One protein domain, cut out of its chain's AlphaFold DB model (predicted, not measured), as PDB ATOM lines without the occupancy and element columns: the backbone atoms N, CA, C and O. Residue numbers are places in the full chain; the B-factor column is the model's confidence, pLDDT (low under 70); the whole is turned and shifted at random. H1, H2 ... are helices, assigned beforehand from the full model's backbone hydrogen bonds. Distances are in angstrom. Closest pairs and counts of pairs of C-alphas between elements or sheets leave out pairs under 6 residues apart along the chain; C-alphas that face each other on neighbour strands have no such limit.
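This is residues 138 to 197 of the 198 residues of an uncharacterized protein of Fusarium proliferatum (strain ET1) (UniProt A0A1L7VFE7). Two helices, H1 and H2, lie side by side as a helical hairpin, and a third helix, H3, is set off from H2 and only loosely near H1. A long link, residues 174 to 185, leads from H2 to H3. The printed part has 60 residues, with three named helices in the order H1, H2, H3 and no named strand; the class is all helix. The whole is compact, with a radius of gyration of the C-alphas of 11.1 A, and spans 32 by 25 by 16 A along its three main axes.

Begin with H1, residues 141 to 152, the longest helix by residues. Look next at H2, residues 163 to 173, which touches H1 with 9 pairs of C-alphas within 8 A. Their closest C-alphas are those of Ala 151 and Ser 163, 4.8 A apart. The two stand at a shallow tilt of 19 degrees and run opposite ways, a helical hairpin, with centres 10.2 A apart. Now turn to H3, residues 186 to 195, which is close to H1 but not clearly touching it. The closest C-alphas of H1 and H3 are those of Lys 145 and Leu 190, 7.7 A apart. H1 and H3 run the same way at a steep tilt of 37 degrees, only just past shallow, and their centres are 12.2 A apart. H2 and H3 are apart. In H1, H2 and H3 every O i to N i+4 pair is within hydrogen-bond range.

Find C-alpha 141 of Glu at (-1.679, -26.878, -15.818); from there H1 runs 16.6 A to the C-alpha of Met 152 at (-12.277, -29.159, -28.445). H2 begins at Ser 163 and measures 15.2 A to the C-alpha of Cys 173. H3 begins at Gly 186 and runs 14.2 A to the C-alpha of Asn 195, which you find at (1.254, -29.951, -30.628).

The two C-alphas farthest apart are those of Lys 157 and Glu 184, 33.2 A. Look for Lys 157 in the short link of 10 residues from H1 to H2, and for Glu 184 in the long link of 12 residues from H2 to H3. The C-alphas of residues 174 to 185 lie 9 to 16 A from the mean of all C-alphas. From Leu 138 to Leu 197 the first and last printed C-alphas are 19.6 A apart, and the printed part has no cut. The mean pLDDT of the printed part is 81.3; it is under 70 in residues 175 to 189, of which 186 to 189 belong to H3.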
ATOM      1  N   LEU A 138      -8.892 -24.041 -12.370       89.31
ATOM      2  CA  LEU A 138      -8.867 -23.924 -13.827       89.31
ATOM      3  C   LEU A 138      -7.632 -23.185 -14.384       89.31
ATOM      4  O   LEU A 138      -7.380 -23.302 -15.582       89.31
ATOM      5  N   CYS A 139      -6.869 -22.458 -13.560       88.12
ATOM      6  CA  CYS A 139      -5.637 -21.775 -13.970       88.12
ATOM      7  C   CYS A 139      -4.365 -22.611 -13.771       88.12
ATOM      8  O   CYS A 139      -3.296 -22.235 -14.261       88.12
ATOM      9  N   SER A 140      -4.479 -23.766 -13.117       87.56
ATOM     10  CA  SER A 140      -3.427 -24.784 -13.091       87.56
ATOM     11  C   SER A 140      -3.152 -25.396 -14.477       87.56
ATOM     12  O   SER A 140      -3.973 -25.310 -15.394       87.56
ATOM     13  N   GLU A 141      -2.008 -26.081 -14.623       85.75
ATOM     14  CA  GLU A 141      -1.679 -26.878 -15.818       85.75
ATOM     15  C   GLU A 141      -2.810 -27.849 -16.173       85.75
ATOM     16  O   GLU A 141      -3.298 -27.877 -17.306       85.75
ATOM     17  N   CYS A 142      -3.259 -28.610 -15.175       89.88
ATOM     18  CA  CYS A 142      -4.371 -29.540 -15.293       89.88
ATOM     19  C   CYS A 142      -5.669 -28.861 -15.731       89.88
ATOM     20  O   CYS A 142      -6.330 -29.333 -16.659       89.88
ATOM     21  N   GLY A 143      -6.011 -27.742 -15.092       91.62
ATOM     22  CA  GLY A 143      -7.191 -26.945 -15.408       91.62
ATOM     23  C   GLY A 143      -7.236 -26.514 -16.867       91.62
ATOM     24  O   GLY A 143      -8.243 -26.727 -17.541       91.62
ATOM     25  N   LEU A 144      -6.125 -25.991 -17.383       91.31
ATOM     26  CA  LEU A 144      -6.033 -25.510 -18.761       91.31
ATOM     27  C   LEU A 144      -6.057 -26.643 -19.793       91.31
ATOM     28  O   LEU A 144      -6.733 -26.506 -20.814       91.31
ATOM     29  N   LYS A 145      -5.379 -27.771 -19.535       91.62
ATOM     30  CA  LYS A 145      -5.443 -28.952 -20.417       91.62
ATOM     31  C   LYS A 145      -6.864 -29.518 -20.490       91.62
ATOM     32  O   LYS A 145      -7.369 -29.774 -21.582       91.62
ATOM     33  N   VAL A 146      -7.535 -29.665 -19.343       94.06
ATOM     34  CA  VAL A 146      -8.929 -30.137 -19.288       94.06
ATOM     35  C   VAL A 146      -9.870 -29.141 -19.963       94.06
ATOM     36  O   VAL A 146     -10.726 -29.554 -20.741       94.06
ATOM     37  N   ALA A 147      -9.699 -27.837 -19.732       93.62
ATOM     38  CA  ALA A 147     -10.507 -26.798 -20.368       93.62
ATOM     39  C   ALA A 147     -10.361 -26.795 -21.898       93.62
ATOM     40  O   ALA A 147     -11.356 -26.645 -22.608       93.62
ATOM     41  N   TYR A 148      -9.144 -27.011 -22.403       92.38
ATOM     42  CA  TYR A 148      -8.888 -27.148 -23.834       92.38
ATOM     43  C   TYR A 148      -9.628 -28.350 -24.430       92.38
ATOM     44  O   TYR A 148     -10.354 -28.188 -25.409       92.38
ATOM     45  N   LEU A 149      -9.505 -29.538 -23.827       94.12
ATOM     46  CA  LEU A 149     -10.204 -30.734 -24.318       94.12
ATOM     47  C   LEU A 149     -11.719 -30.605 -24.184       94.12
ATOM     48  O   LEU A 149     -12.449 -31.018 -25.081       94.12
ATOM     49  N   SER A 150     -12.192 -29.990 -23.096       94.12
ATOM     50  CA  SER A 150     -13.608 -29.679 -22.913       94.12
ATOM     51  C   SER A 150     -14.142 -28.824 -24.057       94.12
ATOM     52  O   SER A 150     -15.252 -29.083 -24.515       94.12
ATOM     53  N   ALA A 151     -13.369 -27.835 -24.512       93.62
ATOM     54  CA  ALA A 151     -13.740 -26.974 -25.629       93.62
ATOM     55  C   ALA A 151     -13.616 -27.679 -26.984       93.62
ATOM     56  O   ALA A 151     -14.499 -27.537 -27.823       93.62
ATOM     57  N   MET A 152     -12.547 -28.449 -27.193       91.44
ATOM     58  CA  MET A 152     -12.277 -29.159 -28.445       91.44
ATOM     59  C   MET A 152     -13.329 -30.233 -28.750       91.44
ATOM     60  O   MET A 152     -13.745 -30.370 -29.896       91.44
ATOM     61  N   PHE A 153     -13.752 -30.987 -27.736       91.31
ATOM     62  CA  PHE A 153     -14.712 -32.089 -27.879       91.31
ATOM     63  C   PHE A 153     -16.139 -31.726 -27.447       91.31
ATOM     64  O   PHE A 153     -17.018 -32.594 -27.435       91.31
ATOM     65  N   GLU A 154     -16.355 -30.459 -27.081       92.50
ATOM     66  CA  GLU A 154     -17.647 -29.910 -26.664       92.50
ATOM     67  C   GLU A 154     -18.325 -30.745 -25.563       92.50
ATOM     68  O   GLU A 154     -19.509 -31.084 -25.639       92.50
ATOM     69  N   PHE A 155     -17.556 -31.103 -24.529       92.69
ATOM     70  CA  PHE A 155     -18.087 -31.818 -23.367       92.69
ATOM     71  C   PHE A 155     -19.202 -31.016 -22.697       92.69
ATOM     72  O   PHE A 155     -19.168 -29.783 -22.635       92.69
ATOM     73  N   LYS A 156     -20.184 -31.722 -22.142       92.94
ATOM     74  CA  LYS A 156     -21.295 -31.112 -21.412       92.94
ATOM     75  C   LYS A 156     -20.901 -30.914 -19.952       92.94
ATOM     76  O   LYS A 156     -19.725 -30.934 -19.583       92.94
ATOM     77  N   LYS A 157     -21.887 -30.611 -19.102       85.12
ATOM     78  CA  LYS A 157     -21.658 -30.532 -17.651       85.12
ATOM     79  C   LYS A 157     -20.995 -31.833 -17.178       85.12
ATOM     80  O   LYS A 157     -21.237 -32.824 -17.829       85.12
ATOM     81  N   PRO A 158     -20.183 -31.824 -16.110       83.81
ATOM     82  CA  PRO A 158     -19.782 -30.651 -15.333       83.81
ATOM     83  C   PRO A 158     -18.690 -29.802 -16.004       83.81
ATOM     84  O   PRO A 158     -18.391 -28.729 -15.491       83.81
ATOM     85  N   LEU A 159     -18.123 -30.240 -17.133       88.56
ATOM     86  CA  LEU A 159     -17.017 -29.552 -17.796       88.56
ATOM     87  C   LEU A 159     -17.489 -28.318 -18.567       88.56
ATOM     88  O   LEU A 159     -17.113 -27.218 -18.188       88.56
ATOM     89  N   ASN A 160     -18.355 -28.479 -19.573       91.06
ATOM     90  CA  ASN A 160     -19.057 -27.427 -20.329       91.06
ATOM     91  C   ASN A 160     -18.289 -26.099 -20.499       91.06
ATOM     92  O   ASN A 160     -18.820 -25.018 -20.213       91.06
ATOM     93  N   ILE A 161     -17.034 -26.182 -20.942       93.19
ATOM     94  CA  ILE A 161     -16.214 -25.027 -21.310       93.19
ATOM     95  C   ILE A 161     -16.249 -24.903 -22.829       93.19
ATOM     96  O   ILE A 161     -15.698 -25.735 -23.539       93.19
ATOM     97  N   SER A 162     -16.887 -23.852 -23.335       93.19
ATOM     98  CA  SER A 162     -16.840 -23.499 -24.760       93.19
ATOM     99  C   SER A 162     -15.474 -22.940 -25.161       93.19
ATOM    100  O   SER A 162     -14.753 -22.383 -24.332       93.19
ATOM    101  N   SER A 163     -15.159 -22.948 -26.459       92.19
ATOM    102  CA  SER A 163     -13.926 -22.345 -26.992       92.19
ATOM    103  C   SER A 163     -13.764 -20.877 -26.592       92.19
ATOM    104  O   SER A 163     -12.668 -20.446 -26.248       92.19
ATOM    105  N   LYS A 164     -14.859 -20.105 -26.543       93.69
ATOM    106  CA  LYS A 164     -14.826 -18.713 -26.064       93.69
ATOM    107  C   LYS A 164     -14.444 -18.630 -24.584       93.69
ATOM    108  O   LYS A 164     -13.636 -17.784 -24.216       93.69
ATOM    109  N   GLN A 165     -15.017 -19.492 -23.742       93.50
ATOM    110  CA  GLN A 165     -14.678 -19.540 -22.317       93.50
ATOM    111  C   GLN A 165     -13.234 -19.986 -22.100       93.50
ATOM    112  O   GLN A 165     -12.551 -19.380 -21.280       93.50
ATOM    113  N   PHE A 166     -12.755 -20.975 -22.858       92.38
ATOM    114  CA  PHE A 166     -11.360 -21.401 -22.815       92.38
ATOM    115  C   PHE A 166     -10.405 -20.260 -23.190       92.38
ATOM    116  O   PHE A 166      -9.461 -19.998 -22.450       92.38
ATOM    117  N   MET A 167     -10.674 -19.527 -24.275       89.69
ATOM    118  CA  MET A 167      -9.843 -18.380 -24.662       89.69
ATOM    119  C   MET A 167      -9.809 -17.301 -23.570       89.69
ATOM    120  O   MET A 167      -8.734 -16.825 -23.214       89.69
ATOM    121  N   CYS A 168     -10.959 -16.966 -22.975       90.06
ATOM    122  CA  CYS A 168     -11.004 -16.028 -21.850       90.06
ATOM    123  C   CYS A 168     -10.253 -16.551 -20.614       90.06
ATOM    124  O   CYS A 168      -9.588 -15.774 -19.932       90.06
ATOM    125  N   LEU A 169     -10.362 -17.848 -20.313       89.81
ATOM    126  CA  LEU A 169      -9.646 -18.486 -19.208       89.81
ATOM    127  C   LEU A 169      -8.135 -18.381 -19.428       89.81
ATOM    128  O   LEU A 169      -7.431 -17.879 -18.557       89.81
ATOM    129  N   LEU A 170      -7.654 -18.762 -20.612       86.12
ATOM    130  CA  LEU A 170      -6.240 -18.709 -20.974       86.12
ATOM    131  C   LEU A 170      -5.669 -17.285 -20.842       86.12
ATOM    132  O   LEU A 170      -4.589 -17.100 -20.281       86.12
ATOM    133  N   GLU A 171      -6.407 -16.275 -21.306       85.44
ATOM    134  CA  GLU A 171      -6.016 -14.864 -21.183       85.44
ATOM    135  C   GLU A 171      -6.000 -14.355 -19.738       85.44
ATOM    136  O   GLU A 171      -5.157 -13.525 -19.386       85.44
ATOM    137  N   ASN A 172      -6.945 -14.797 -18.907       85.81
ATOM    138  CA  ASN A 172      -7.046 -14.354 -17.519       85.81
ATOM    139  C   ASN A 172      -5.997 -15.025 -16.638       85.81
ATOM    140  O   ASN A 172      -5.312 -14.328 -15.893       85.81
ATOM    141  N   CYS A 173      -5.800 -16.336 -16.784       85.81
ATOM    142  CA  CYS A 173      -4.773 -17.056 -16.043       85.81
ATOM    143  C   CYS A 173      -3.380 -16.508 -16.369       85.81
ATOM    144  O   CYS A 173      -2.557 -16.397 -15.473       85.81
ATOM    145  N   ALA A 174      -3.098 -16.072 -17.601       73.69
ATOM    146  CA  ALA A 174      -1.818 -15.432 -17.943       73.69
ATOM    147  C   ALA A 174      -1.509 -14.143 -17.153       73.69
ATOM    148  O   ALA A 174      -0.367 -13.687 -17.138       73.69
ATOM    149  N   LYS A 175      -2.510 -13.534 -16.504       67.94
ATOM    150  CA  LYS A 175      -2.351 -12.313 -15.701       67.94
ATOM    151  C   LYS A 175      -2.153 -12.602 -14.211       67.94
ATOM    152  O   LYS A 175      -1.808 -11.680 -13.473       67.94
ATOM    153  N   GLU A 176      -2.378 -13.836 -13.758       66.56
ATOM    154  CA  GLU A 176      -2.282 -14.193 -12.341       66.56
ATOM    155  C   GLU A 176      -0.837 -14.536 -11.925       66.56
ATOM    156  O   GLU A 176      -0.173 -15.347 -12.578       66.56
ATOM    157  N   PRO A 177      -0.320 -13.949 -10.828       57.66
ATOM    158  CA  PRO A 177       0.982 -14.322 -10.280       57.66
ATOM    159  C   PRO A 177       1.002 -15.801  -9.865       57.66
ATOM    160  O   PRO A 177       0.187 -16.220  -9.052       57.66
ATOM    161  N   GLY A 178       1.951 -16.585 -10.390       58.12
ATOM    162  CA  GLY A 178       2.055 -18.026 -10.102       58.12
ATOM    163  C   GLY A 178       1.234 -18.931 -11.028       58.12
ATOM    164  O   GLY A 178       1.209 -20.140 -10.826       58.12
ATOM    165  N   SER A 179       0.599 -18.363 -12.055       62.66
ATOM    166  CA  SER A 179      -0.087 -19.111 -13.109       62.66
ATOM    167  C   SER A 179       0.844 -20.013 -13.921       62.66
ATOM    168  O   SER A 179       2.011 -19.688 -14.162       62.66
ATOM    169  N   PHE A 180       0.282 -21.112 -14.434       67.31
ATOM    170  CA  PHE A 180       0.959 -22.000 -15.378       67.31
ATOM    171  C   PHE A 180       1.257 -21.335 -16.734       67.31
ATOM    172  O   PHE A 180       2.097 -21.809 -17.496       67.31
ATOM    173  N   VAL A 181       0.619 -20.207 -17.052       63.34
ATOM    174  CA  VAL A 181       0.878 -19.445 -18.281       63.34
ATOM    175  C   VAL A 181       1.893 -18.332 -17.985       63.34
ATOM    176  O   VAL A 181       1.556 -17.153 -17.995       63.34
ATOM    177  N   SER A 182       3.144 -18.697 -17.678       57.81
ATOM    178  CA  SER A 182       4.248 -17.728 -17.541       57.81
ATOM    179  C   SER A 182       4.860 -17.351 -18.903       57.81
ATOM    180  O   SER A 182       4.677 -18.055 -19.900       57.81
ATOM    181  N   ASN A 183       5.603 -16.236 -18.945       54.62
ATOM    182  CA  ASN A 183       6.127 -15.634 -20.180       54.62
ATOM    183  C   ASN A 183       7.246 -16.420 -20.892       54.62
ATOM    184  O   ASN A 183       7.560 -16.056 -22.021       54.62
ATOM    185  N   GLU A 184       7.832 -17.470 -20.304       56.31
ATOM    186  CA  GLU A 184       8.960 -18.185 -20.937       56.31
ATOM    187  C   GLU A 184       8.759 -19.712 -20.992       56.31
ATOM    188  O   GLU A 184       8.712 -20.266 -22.089       56.31
ATOM    189  N   ASP A 185       8.516 -20.392 -19.865       57.75
ATOM    190  CA  ASP A 185       8.512 -21.869 -19.841       57.75
ATOM    191  C   ASP A 185       7.112 -22.515 -19.855       57.75
ATOM    192  O   ASP A 185       6.895 -23.552 -20.489       57.75
ATOM    193  N   GLY A 186       6.123 -21.914 -19.188       59.78
ATOM    194  CA  GLY A 186       4.792 -22.519 -19.027       59.78
ATOM    195  C   GLY A 186       3.963 -22.535 -20.317       59.78
ATOM    196  O   GLY A 186       3.378 -23.551 -20.703       59.78
ATOM    197  N   LYS A 187       4.016 -21.436 -21.078       64.56
ATOM    198  CA  LYS A 187       3.410 -21.360 -22.415       64.56
ATOM    199  C   LYS A 187       4.051 -22.342 -23.400       64.56
ATOM    200  O   LYS A 187       3.349 -22.869 -24.264       64.56
ATOM    201  N   ALA A 188       5.349 -22.614 -23.261       65.12
ATOM    202  CA  ALA A 188       6.048 -23.596 -24.083       65.12
ATOM    203  C   ALA A 188       5.598 -25.028 -23.754       65.12
ATOM    204  O   ALA A 188       5.342 -25.795 -24.680       65.12
ATOM    205  N   LYS A 189       5.409 -25.371 -22.469       69.94
ATOM    206  CA  LYS A 189       4.867 -26.680 -22.053       69.94
ATOM    207  C   LYS A 189       3.452 -26.918 -22.583       69.94
ATOM    208  O   LYS A 189       3.194 -27.977 -23.147       69.94
ATOM    209  N   LEU A 190       2.561 -25.930 -22.462       75.00
ATOM    210  CA  LEU A 190       1.188 -26.050 -22.960       75.00
ATOM    211  C   LEU A 190       1.142 -26.130 -24.495       75.00
ATOM    212  O   LEU A 190       0.483 -27.005 -25.044       75.00
ATOM    213  N   THR A 191       1.898 -25.269 -25.188       73.69
ATOM    214  CA  THR A 191       2.029 -25.311 -26.659       73.69
ATOM    215  C   THR A 191       2.578 -26.654 -27.130       73.69
ATOM    216  O   THR A 191       2.053 -27.231 -28.077       73.69
ATOM    217  N   LYS A 192       3.616 -27.171 -26.464       79.69
ATOM    218  CA  LYS A 192       4.174 -28.487 -26.776       79.69
ATOM    219  C   LYS A 192       3.127 -29.577 -26.577       79.69
ATOM    220  O   LYS A 192       2.929 -30.371 -27.481       79.69
ATOM    221  N   TRP A 193       2.429 -29.579 -25.442       82.69
ATOM    222  CA  TRP A 193       1.377 -30.558 -25.183       82.69
ATOM    223  C   TRP A 193       0.261 -30.498 -26.233       82.69
ATOM    224  O   TRP A 193      -0.158 -31.546 -26.702       82.69
ATOM    225  N   PHE A 194      -0.173 -29.301 -26.653       78.56
ATOM    226  CA  PHE A 194      -1.146 -29.146 -27.741       78.56
ATOM    227  C   PHE A 194      -0.628 -29.685 -29.076       78.56
ATOM    228  O   PHE A 194      -1.380 -30.327 -29.800       78.56
ATOM    229  N   ASN A 195       0.646 -29.447 -29.397       76.00
ATOM    230  CA  ASN A 195       1.254 -29.951 -30.628       76.00
ATOM    231  C   ASN A 195       1.436 -31.473 -30.602       76.00
ATOM    232  O   ASN A 195       1.248 -32.105 -31.627       76.00
ATOM    233  N   ASP A 196       1.767 -32.054 -29.447       79.44
ATOM    234  CA  ASP A 196       1.903 -33.507 -29.260       79.44
ATOM    235  C   ASP A 196       0.528 -34.215 -29.209       79.44
ATOM    236  O   ASP A 196       0.438 -35.446 -29.138       79.44
ATOM    237  N   LEU A 197      -0.559 -33.440 -29.179       70.12
ATOM    238  CA  LEU A 197      -1.932 -33.928 -29.168       70.12
ATOM    239  C   LEU A 197      -2.488 -34.202 -30.578       70.12
ATOM    240  O   LEU A 197      -3.422 -35.000 -30.688       70.12
TER     241      LEU A 197